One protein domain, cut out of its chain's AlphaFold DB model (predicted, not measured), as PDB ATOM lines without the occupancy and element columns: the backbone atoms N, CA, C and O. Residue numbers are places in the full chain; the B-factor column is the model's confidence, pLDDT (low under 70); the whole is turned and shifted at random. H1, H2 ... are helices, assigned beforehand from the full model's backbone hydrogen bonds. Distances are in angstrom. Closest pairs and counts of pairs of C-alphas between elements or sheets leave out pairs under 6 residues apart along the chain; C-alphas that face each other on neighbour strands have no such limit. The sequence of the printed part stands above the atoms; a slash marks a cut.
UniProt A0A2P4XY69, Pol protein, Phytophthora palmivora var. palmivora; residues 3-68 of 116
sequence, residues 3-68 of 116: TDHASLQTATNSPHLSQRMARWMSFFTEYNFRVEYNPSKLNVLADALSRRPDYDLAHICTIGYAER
ATOM      1  N   THR A   3     173.426 214.421 197.300       87.25
ATOM      2  CA  THR A   3     174.522 213.742 198.006       87.25
ATOM      3  C   THR A   3     175.862 214.121 197.395       87.25
ATOM      4  O   THR A   3     175.968 214.283 196.182       87.25
ATOM      5  N   ASP A   4     176.900 214.218 198.217       87.00
ATOM      6  CA  ASP A   4     178.286 214.364 197.773       87.00
ATOM      7  C   ASP A   4     179.016 213.020 197.643       87.00
ATOM      8  O   ASP A   4     180.223 212.973 197.398       87.00
ATOM      9  N   HIS A   5     178.286 211.905 197.740       83.31
ATOM     10  CA  HIS A   5     178.828 210.563 197.580       83.31
ATOM     11  C   HIS A   5     178.523 209.997 196.190       83.31
ATOM     12  O   HIS A   5     177.422 209.523 195.905       83.31
ATOM     13  N   ALA A   6     179.545 209.972 195.330       82.81
ATOM     14  CA  ALA A   6     179.451 209.429 193.973       82.81
ATOM     15  C   ALA A   6     179.044 207.941 193.944       82.81
ATOM     16  O   ALA A   6     178.324 207.505 193.049       82.81
ATOM     17  N   SER A   7     179.434 207.166 194.961       82.38
ATOM     18  CA  SER A   7     179.069 205.751 195.085       82.38
ATOM     19  C   SER A   7     177.556 205.528 195.136       82.38
ATOM     20  O   SER A   7     177.071 204.545 194.578       82.38
ATOM     21  N   LEU A   8     176.797 206.441 195.751       83.38
ATOM     22  CA  LEU A   8     175.340 206.343 195.837       83.38
ATOM     23  C   LEU A   8     174.678 206.634 194.483       83.38
ATOM     24  O   LEU A   8     173.722 205.962 194.091       83.38
ATOM     25  N   GLN A   9     175.240 207.580 193.727       84.31
ATOM     26  CA  GLN A   9     174.806 207.856 192.360       84.31
ATOM     27  C   GLN A   9     175.026 206.635 191.457       84.31
ATOM     28  O   GLN A   9     174.120 206.233 190.727       84.31
ATOM     29  N   THR A  10     176.195 205.996 191.530       82.38
ATOM     30  CA  THR A  10     176.478 204.786 190.745       82.38
ATOM     31  C   THR A  10     175.626 203.603 191.194       82.38
ATOM     32  O   THR A  10     175.126 202.862 190.354       82.38
ATOM     33  N   ALA A  11     175.395 203.440 192.499       83.12
ATOM     34  CA  ALA A  11     174.579 202.354 193.033       83.12
ATOM     35  C   ALA A  11     173.126 202.398 192.538       83.12
ATOM     36  O   ALA A  11     172.516 201.354 192.351       83.12
ATOM     37  N   THR A  12     172.578 203.588 192.289       82.31
ATOM     38  CA  THR A  12     171.205 203.730 191.771       82.31
ATOM     39  C   THR A  12     171.097 203.310 190.296       82.31
ATOM     40  O   THR A  12     170.039 202.887 189.851       82.31
ATOM     41  N   ASN A  13     172.198 203.399 189.541       81.12
ATOM     42  CA  ASN A  13     172.241 203.106 188.103       81.12
ATOM     43  C   ASN A  13     172.866 201.738 187.773       81.12
ATOM     44  O   ASN A  13     172.842 201.311 186.621       81.12
ATOM     45  N   SER A  14     173.468 201.061 188.755       83.62
ATOM     46  CA  SER A  14     174.158 199.789 188.538       83.62
ATOM     47  C   SER A  14     173.166 198.619 188.510       83.62
ATOM     48  O   SER A  14     172.415 198.449 189.472       83.62
ATOM     49  N   PRO A  15     173.210 197.745 187.488       80.56
ATOM     50  CA  PRO A  15     172.395 196.529 187.447       80.56
ATOM     51  C   PRO A  15     172.897 195.440 188.409       80.56
ATOM     52  O   PRO A  15     172.163 194.511 188.739       80.56
ATOM     53  N   HIS A  16     174.147 195.539 188.874       86.44
ATOM     54  CA  HIS A  16     174.762 194.562 189.766       86.44
ATOM     55  C   HIS A  16     175.078 195.212 191.111       86.44
ATOM     56  O   HIS A  16     176.013 196.006 191.241       86.44
ATOM     57  N   LEU A  17     174.277 194.867 192.118       87.44
ATOM     58  CA  LEU A  17     174.416 195.340 193.491       87.44
ATOM     59  C   LEU A  17     174.720 194.172 194.423       87.44
ATOM     60  O   LEU A  17     174.208 193.067 194.249       87.44
ATOM     61  N   SER A  18     175.531 194.425 195.454       89.94
ATOM     62  CA  SER A  18     175.687 193.456 196.542       89.94
ATOM     63  C   SER A  18     174.337 193.207 197.219       89.94
ATOM     64  O   SER A  18     173.496 194.105 197.280       89.94
ATOM     65  N   GLN A  19     174.131 192.021 197.796       90.50
ATOM     66  CA  GLN A  19     172.855 191.677 198.436       90.50
ATOM     67  C   GLN A  19     172.452 192.680 199.530       90.50
ATOM     68  O   GLN A  19     171.279 193.012 199.679       90.50
ATOM     69  N   ARG A  20     173.433 193.220 200.265       89.56
ATOM     70  CA  ARG A  20     173.201 194.275 201.259       89.56
ATOM     71  C   ARG A  20     172.705 195.563 200.605       89.56
ATOM     72  O   ARG A  20     171.742 196.143 201.089       89.56
ATOM     73  N   MET A  21     173.335 196.003 199.517       88.50
ATOM     74  CA  MET A  21     172.921 197.208 198.790       88.50
ATOM     75  C   MET A  21     171.553 197.034 198.134       88.50
ATOM     76  O   MET A  21     170.752 197.954 198.197       88.50
ATOM     77  N   ALA A  22     171.255 195.858 197.579       90.06
ATOM     78  CA  ALA A  22     169.949 195.559 196.998       90.06
ATOM     79  C   ALA A  22     168.818 195.669 198.038       90.06
ATOM     80  O   ALA A  22     167.795 196.278 197.748       90.06
ATOM     81  N   ARG A  23     169.031 195.169 199.266       91.12
ATOM     82  CA  ARG A  23     168.071 195.324 200.379       91.12
ATOM     83  C   ARG A  23     167.844 196.786 200.770       91.12
ATOM     84  O   ARG A  23     166.722 197.179 201.066       91.12
ATOM     85  N   TRP A  24     168.899 197.599 200.774       88.56
ATOM     86  CA  TRP A  24     168.752 199.036 201.012       88.56
ATOM     87  C   TRP A  24     168.019 199.727 199.860       88.56
ATOM     88  O   TRP A  24     167.124 200.526 200.107       88.56
ATOM     89  N   MET A  25     168.346 199.393 198.610       86.56
ATOM     90  CA  MET A  25     167.674 199.971 197.447       86.56
ATOM     91  C   MET A  25     166.193 199.602 197.397       86.56
ATOM     92  O   MET A  25     165.387 200.482 197.119       86.56
ATOM     93  N   SER A  26     165.811 198.365 197.736       86.94
ATOM     94  CA  SER A  26     164.400 197.968 197.803       86.94
ATOM     95  C   SER A  26     163.622 198.784 198.834       86.94
ATOM     96  O   SER A  26     162.544 199.267 198.519       86.94
ATOM     97  N   PHE A  27     164.192 199.022 200.021       87.69
ATOM     98  CA  PHE A  27     163.577 199.903 201.022       87.69
ATOM     99  C   PHE A  27     163.386 201.326 200.485       87.69
ATOM    100  O   PHE A  27     162.354 201.960 200.683       87.69
ATOM    101  N   PHE A  28     164.382 201.825 199.760       83.50
ATOM    102  CA  PHE A  28     164.314 203.151 199.178       83.50
ATOM    103  C   PHE A  28     163.286 203.262 198.042       83.50
ATOM    104  O   PHE A  28     162.722 204.340 197.883       83.50
ATOM    105  N   THR A  29     162.976 202.189 197.304       84.50
ATOM    106  CA  THR A  29     161.986 202.241 196.204       84.50
ATOM    107  C   THR A  29     160.579 202.657 196.633       84.50
ATOM    108  O   THR A  29     159.819 203.149 195.802       84.50
ATOM    109  N   GLU A  30     160.238 202.527 197.917       87.69
ATOM    110  CA  GLU A  30     158.972 203.024 198.472       87.69
ATOM    111  C   GLU A  30     158.874 204.559 198.421       87.69
ATOM    112  O   GLU A  30     157.784 205.132 198.433       87.69
ATOM    113  N   TYR A  31     160.014 205.240 198.314       85.75
ATOM    114  CA  TYR A  31     160.112 206.686 198.228       85.75
ATOM    115  C   TYR A  31     160.413 207.106 196.783       85.75
ATOM    116  O   TYR A  31     161.356 206.636 196.150       85.75
ATOM    117  N   ASN A  32     159.656 208.072 196.258       81.31
ATOM    118  CA  ASN A  32     159.936 208.676 194.952       81.31
ATOM    119  C   ASN A  32     161.048 209.732 195.081       81.31
ATOM    120  O   ASN A  32     160.775 210.933 195.112       81.31
ATOM    121  N   PHE A  33     162.309 209.303 195.191       81.25
ATOM    122  CA  PHE A  33     163.459 210.211 195.252       81.25
ATOM    123  C   PHE A  33     164.370 210.051 194.033       81.25
ATOM    124  O   PHE A  33     164.630 208.959 193.538       81.25
ATOM    125  N   ARG A  34     164.908 211.181 193.578       83.31
ATOM    126  CA  ARG A  34     165.965 211.237 192.567       83.31
ATOM    127  C   ARG A  34     167.290 211.558 193.243       83.31
ATOM    128  O   ARG A  34     167.336 212.486 194.053       83.31
ATOM    129  N   VAL A  35     168.337 210.795 192.944       84.12
ATOM    130  CA  VAL A  35     169.687 211.044 193.470       84.12
ATOM    131  C   VAL A  35     170.415 212.007 192.541       84.12
ATOM    132  O   VAL A  35     170.647 211.702 191.374       84.12
ATOM    133  N   GLU A  36     170.787 213.166 193.073       85.88
ATOM    134  CA  GLU A  36     171.591 214.171 192.382       85.88
ATOM    135  C   GLU A  36     172.931 214.313 193.104       85.88
ATOM    136  O   GLU A  36     172.981 214.459 194.328       85.88
ATOM    137  N   TYR A  37     174.022 214.212 192.345       86.69
ATOM    138  CA  TYR A  37     175.358 214.396 192.892       86.69
ATOM    139  C   TYR A  37     175.665 215.888 193.003       86.69
ATOM    140  O   TYR A  37     175.703 216.589 191.991       86.69
ATOM    141  N   ASN A  38     175.929 216.347 194.224       84.25
ATOM    142  CA  ASN A  38     176.409 217.689 194.508       84.25
ATOM    143  C   ASN A  38     177.834 217.600 195.056       84.25
ATOM    144  O   ASN A  38     178.038 216.996 196.104       84.25
ATOM    145  N   PRO A  39     178.833 218.212 194.403       81.69
ATOM    146  CA  PRO A  39     180.200 218.165 194.897       81.69
ATOM    147  C   PRO A  39     180.283 218.767 196.305       81.69
ATOM    148  O   PRO A  39     179.678 219.802 196.582       81.69
ATOM    149  N   SER A  40     181.078 218.140 197.175       75.31
ATOM    150  CA  SER A  40     181.160 218.439 198.616       75.31
ATOM    151  C   SER A  40     181.354 219.933 198.943       75.31
ATOM    152  O   SER A  40     180.787 220.447 199.903       75.31
ATOM    153  N   LYS A  41     182.044 220.689 198.073       78.44
ATOM    154  CA  LYS A  41     182.233 222.147 198.212       78.44
ATOM    155  C   LYS A  41     180.926 222.958 198.192       78.44
ATOM    156  O   LYS A  41     180.903 224.067 198.714       78.44
ATOM    157  N   LEU A  42     179.861 222.432 197.591       81.00
ATOM    158  CA  LEU A  42     178.527 223.044 197.565       81.00
ATOM    159  C   LEU A  42     177.617 222.504 198.677       81.00
ATOM    160  O   LEU A  42     176.579 223.095 198.959       81.00
ATOM    161  N   ASN A  43     178.018 221.423 199.350       82.75
ATOM    162  CA  ASN A  43     177.240 220.772 200.400       82.75
ATOM    163  C   ASN A  43     177.519 221.349 201.802       82.75
ATOM    164  O   ASN A  43     177.364 220.657 202.804       82.75
ATOM    165  N   VAL A  44     177.930 222.622 201.884       83.12
ATOM    166  CA  VAL A  44     178.407 223.274 203.122       83.12
ATOM    167  C   VAL A  44     177.362 223.240 204.235       83.12
ATOM    168  O   VAL A  44     177.711 223.088 205.399       83.12
ATOM    169  N   LEU A  45     176.075 223.362 203.898       85.06
ATOM    170  CA  LEU A  45     175.004 223.353 204.897       85.06
ATOM    171  C   LEU A  45     174.806 221.967 205.516       85.06
ATOM    172  O   LEU A  45     174.797 221.850 206.738       85.06
ATOM    173  N   ALA A  46     174.670 220.919 204.699       86.00
ATOM    174  CA  ALA A  46     174.497 219.563 205.219       86.00
ATOM    175  C   ALA A  46     175.748 219.097 205.970       86.00
ATOM    176  O   ALA A  46     175.653 218.415 206.983       86.00
ATOM    177  N   ASP A  47     176.913 219.522 205.496       85.00
ATOM    178  CA  ASP A  47     178.197 219.254 206.112       85.00
ATOM    179  C   ASP A  47     178.387 219.983 207.460       85.00
ATOM    180  O   ASP A  47     178.823 219.390 208.443       85.00
ATOM    181  N   ALA A  48     177.984 221.253 207.561       86.88
ATOM    182  CA  ALA A  48     178.001 221.981 208.827       86.88
ATOM    183  C   ALA A  48     177.022 221.383 209.850       86.88
ATOM    184  O   ALA A  48     177.308 221.376 211.048       86.88
ATOM    185  N   LEU A  49     175.877 220.876 209.388       86.62
ATOM    186  CA  LEU A  49     174.902 220.194 210.236       86.62
ATOM    187  C   LEU A  49     175.366 218.797 210.659       86.62
ATOM    188  O   LEU A  49     175.080 218.395 211.781       86.62
ATOM    189  N   SER A  50     176.078 218.060 209.804       84.75
ATOM    190  CA  SER A  50     176.561 216.715 210.136       84.75
ATOM    191  C   SER A  50     177.740 216.734 211.107       84.75
ATOM    192  O   SER A  50     177.882 215.819 211.909       84.75
ATOM    193  N   ARG A  51     178.567 217.788 211.076       84.31
ATOM    194  CA  ARG A  51     179.726 217.962 211.969       84.31
ATOM    195  C   ARG A  51     179.396 218.639 213.304       84.31
ATOM    196  O   ARG A  51     180.307 219.067 214.014       84.31
ATOM    197  N   ARG A  52     178.116 218.810 213.633       85.44
ATOM    198  CA  ARG A  52     177.688 219.507 214.848       85.44
ATOM    199  C   ARG A  52     178.015 218.676 216.104       85.44
ATOM    200  O   ARG A  52     177.429 217.610 216.290       85.44
ATOM    201  N   PRO A  53     178.918 219.142 216.990       75.44
ATOM    202  CA  PRO A  53     179.390 218.356 218.138       75.44
ATOM    203  C   PRO A  53     178.316 218.167 219.222       75.44
ATOM    204  O   PRO A  53     178.400 217.262 220.050       75.44
ATOM    205  N   ASP A  54     177.295 219.020 219.222       78.06
ATOM    206  CA  ASP A  54     176.101 218.915 220.057       78.06
ATOM    207  C   ASP A  54     175.274 217.662 219.740       78.06
ATOM    208  O   ASP A  54     174.702 217.072 220.658       78.06
ATOM    209  N   TYR A  55     175.263 217.205 218.482       66.88
ATOM    210  CA  TYR A  55     174.567 215.977 218.088       66.88
ATOM    211  C   TYR A  55     175.281 214.718 218.593       66.88
ATOM    212  O   TYR A  55     174.624 213.827 219.131       66.88
ATOM    213  N   ASP A  56     176.613 214.658 218.512       64.31
ATOM    214  CA  ASP A  56     177.388 213.519 219.027       64.31
ATOM    215  C   ASP A  56     177.197 213.351 220.539       64.31
ATOM    216  O   ASP A  56     176.952 212.248 221.037       64.31
ATOM    217  N   LEU A  57     177.229 214.464 221.277       62.41
ATOM    218  CA  LEU A  57     176.995 214.451 222.714       62.41
ATOM    219  C   LEU A  57     175.553 214.080 223.049       62.41
ATOM    220  O   LEU A  57     175.366 213.292 223.968       62.41
ATOM    221  N   ALA A  58     174.551 214.575 222.312       60.72
ATOM    222  CA  ALA A  58     173.145 214.230 222.524       60.72
ATOM    223  C   ALA A  58     172.837 212.754 222.209       60.72
ATOM    224  O   ALA A  58     172.039 212.137 222.919       60.72
ATOM    225  N   HIS A  59     173.490 212.158 221.208       58.16
ATOM    226  CA  HIS A  59     173.345 210.737 220.886       58.16
ATOM    227  C   HIS A  59     174.020 209.827 221.924       58.16
ATOM    228  O   HIS A  59     173.402 208.856 222.359       58.16
ATOM    229  N   ILE A  60     175.229 210.158 222.393       59.00
ATOM    230  CA  ILE A  60     175.917 209.387 223.449       59.00
ATOM    231  C   ILE A  60     175.183 209.526 224.791       59.00
ATOM    232  O   ILE A  60     174.968 208.544 225.498       59.00
ATOM    233  N   CYS A  61     174.739 210.746 225.103       55.59
ATOM    234  CA  CYS A  61     173.850 211.079 226.209       55.59
ATOM    235  C   CYS A  61     172.605 210.192 226.152       55.59
ATOM    236  O   CYS A  61     172.421 209.353 227.024       55.59
ATOM    237  N   THR A  62     171.768 210.310 225.124       52.12
ATOM    238  CA  THR A  62     170.458 209.638 225.076       52.12
ATOM    239  C   THR A  62     170.564 208.112 225.173       52.12
ATOM    240  O   THR A  62     169.757 207.495 225.865       52.12
ATOM    241  N   ILE A  63     171.591 207.508 224.563       59.47
ATOM    242  CA  ILE A  63     171.849 206.064 224.676       59.47
ATOM    243  C   ILE A  63     172.274 205.691 226.112       59.47
ATOM    244  O   ILE A  63     171.806 204.685 226.638       59.47
ATOM    245  N   GLY A  64     173.077 206.523 226.789       51.59
ATOM    246  CA  GLY A  64     173.484 206.316 228.187       51.59
ATOM    247  C   GLY A  64     172.430 206.681 229.250       51.59
ATOM    248  O   GLY A  64     172.434 206.104 230.337       51.59
ATOM    249  N   TYR A  65     171.503 207.603 228.965       51.28
ATOM    250  CA  TYR A  65     170.413 207.960 229.886       51.28
ATOM    251  C   TYR A  65     169.265 206.947 229.849       51.28
ATOM    252  O   TYR A  65     168.596 206.784 230.866       51.28
ATOM    253  N   ALA A  66     169.054 206.222 228.745       51.62
ATOM    254  CA  ALA A  66     168.002 205.205 228.661       51.62
ATOM    255  C   ALA A  66     168.255 203.992 229.581       51.62
ATOM    256  O   ALA A  66     167.303 203.374 230.055       51.62
ATOM    257  N   GLU A  67     169.514 203.686 229.909       51.41
ATOM    258  CA  GLU A  67     169.859 202.569 230.802       51.41
ATOM    259  C   GLU A  67     169.886 202.969 232.292       51.41
ATOM    260  O   GLU A  67     169.885 202.117 233.182       51.41
ATOM    261  N   ARG A  68     169.822 204.273 232.598       49.25
ATOM    262  CA  ARG A  68     169.917 204.810 233.966       49.25
ATOM    263  C   ARG A  68     168.639 205.501 234.454       49.25
ATOM    264  O   ARG A  68     168.699 206.411 235.275       49.25
TER     265      ARG A  68
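AT A GLANCE: This is residues 3 to 68 of the 116 residues of the protein "Pol protein" of Phytophthora palmivora var. palmivora (UniProt A0A2P4XY69). The domain is an open V of helices: H1 and the longer H2 lie near each other in one limb, and H3 followed by H4 makes the other. A long link, residues 30 to 43, joins the limbs at the bend of the V, and residues 48 to 68, with H4 in them, stick out. The printed part has 66 residues with four named helices, in the order H1, H2, H3, H4, and no named strand; the class is all helix, with 40 residues in the helices. It is only just extended, close to loose, with a radius of gyration of the C-alphas of 16.4 A. The C-alphas span 47 by 31 by 21 A along their three main axes.

HOW THE PARTS SIT: H1, residues 6 to 13, and H2, residues 19 to 29, are close but not clearly touching, with 2 pairs of C-alphas within 8 A. Their closest C-alphas are those of Thr 12 and Met 25, 7.7 A apart. Their lines stand about perpendicular, at 75 degrees, and their centres are 12.4 A apart. H3, residues 44 to 50, is apart from both H1 and H2. H4, residues 53 to 66, is apart from H1, H2 and H3. Every O i to N i+4 pair is within hydrogen-bond range in H2, H3 and H4; in H1 it is 3 of 4.

IN THESE COORDINATES: H1 begins at C-alpha 6, at (179.451, 209.429, 193.973), and measures 11.2 A from first to last C-alpha. H2 runs from Gln 19 to Thr 29 over 15.3 A, and its C-alpha 29 is at (161.986, 202.241, 196.204). H3 runs from Val 44 to Ser 50 and measures 9.8 A. H4, the longest helix with 14 residues, runs from Pro 53 to Ala 66 over 20.3 A and ends at C-alpha 66, at (168.002, 205.205, 228.661).

THE WHOLE: The two C-alphas farthest apart in the domain are those of Pro 15 and Arg 68, at 47.3 A. The printed part runs from residue 3 to residue 68 and has no cut. The links from H1 to H2 and from H3 to H4 are tight, with 5 and 2 residues; the link from H2 to H3 is long, with 14 residues. Residues 26 to 33, of which 26 to 29 belong to H2, stand free, and so do residues 48 to 68, of which 48 to 50 belong to H3 and 53 to 66 to H4. The mean pLDDT of the printed part is 78.6, and residues 55 to 68 are under 70; in H4 the mean is 60.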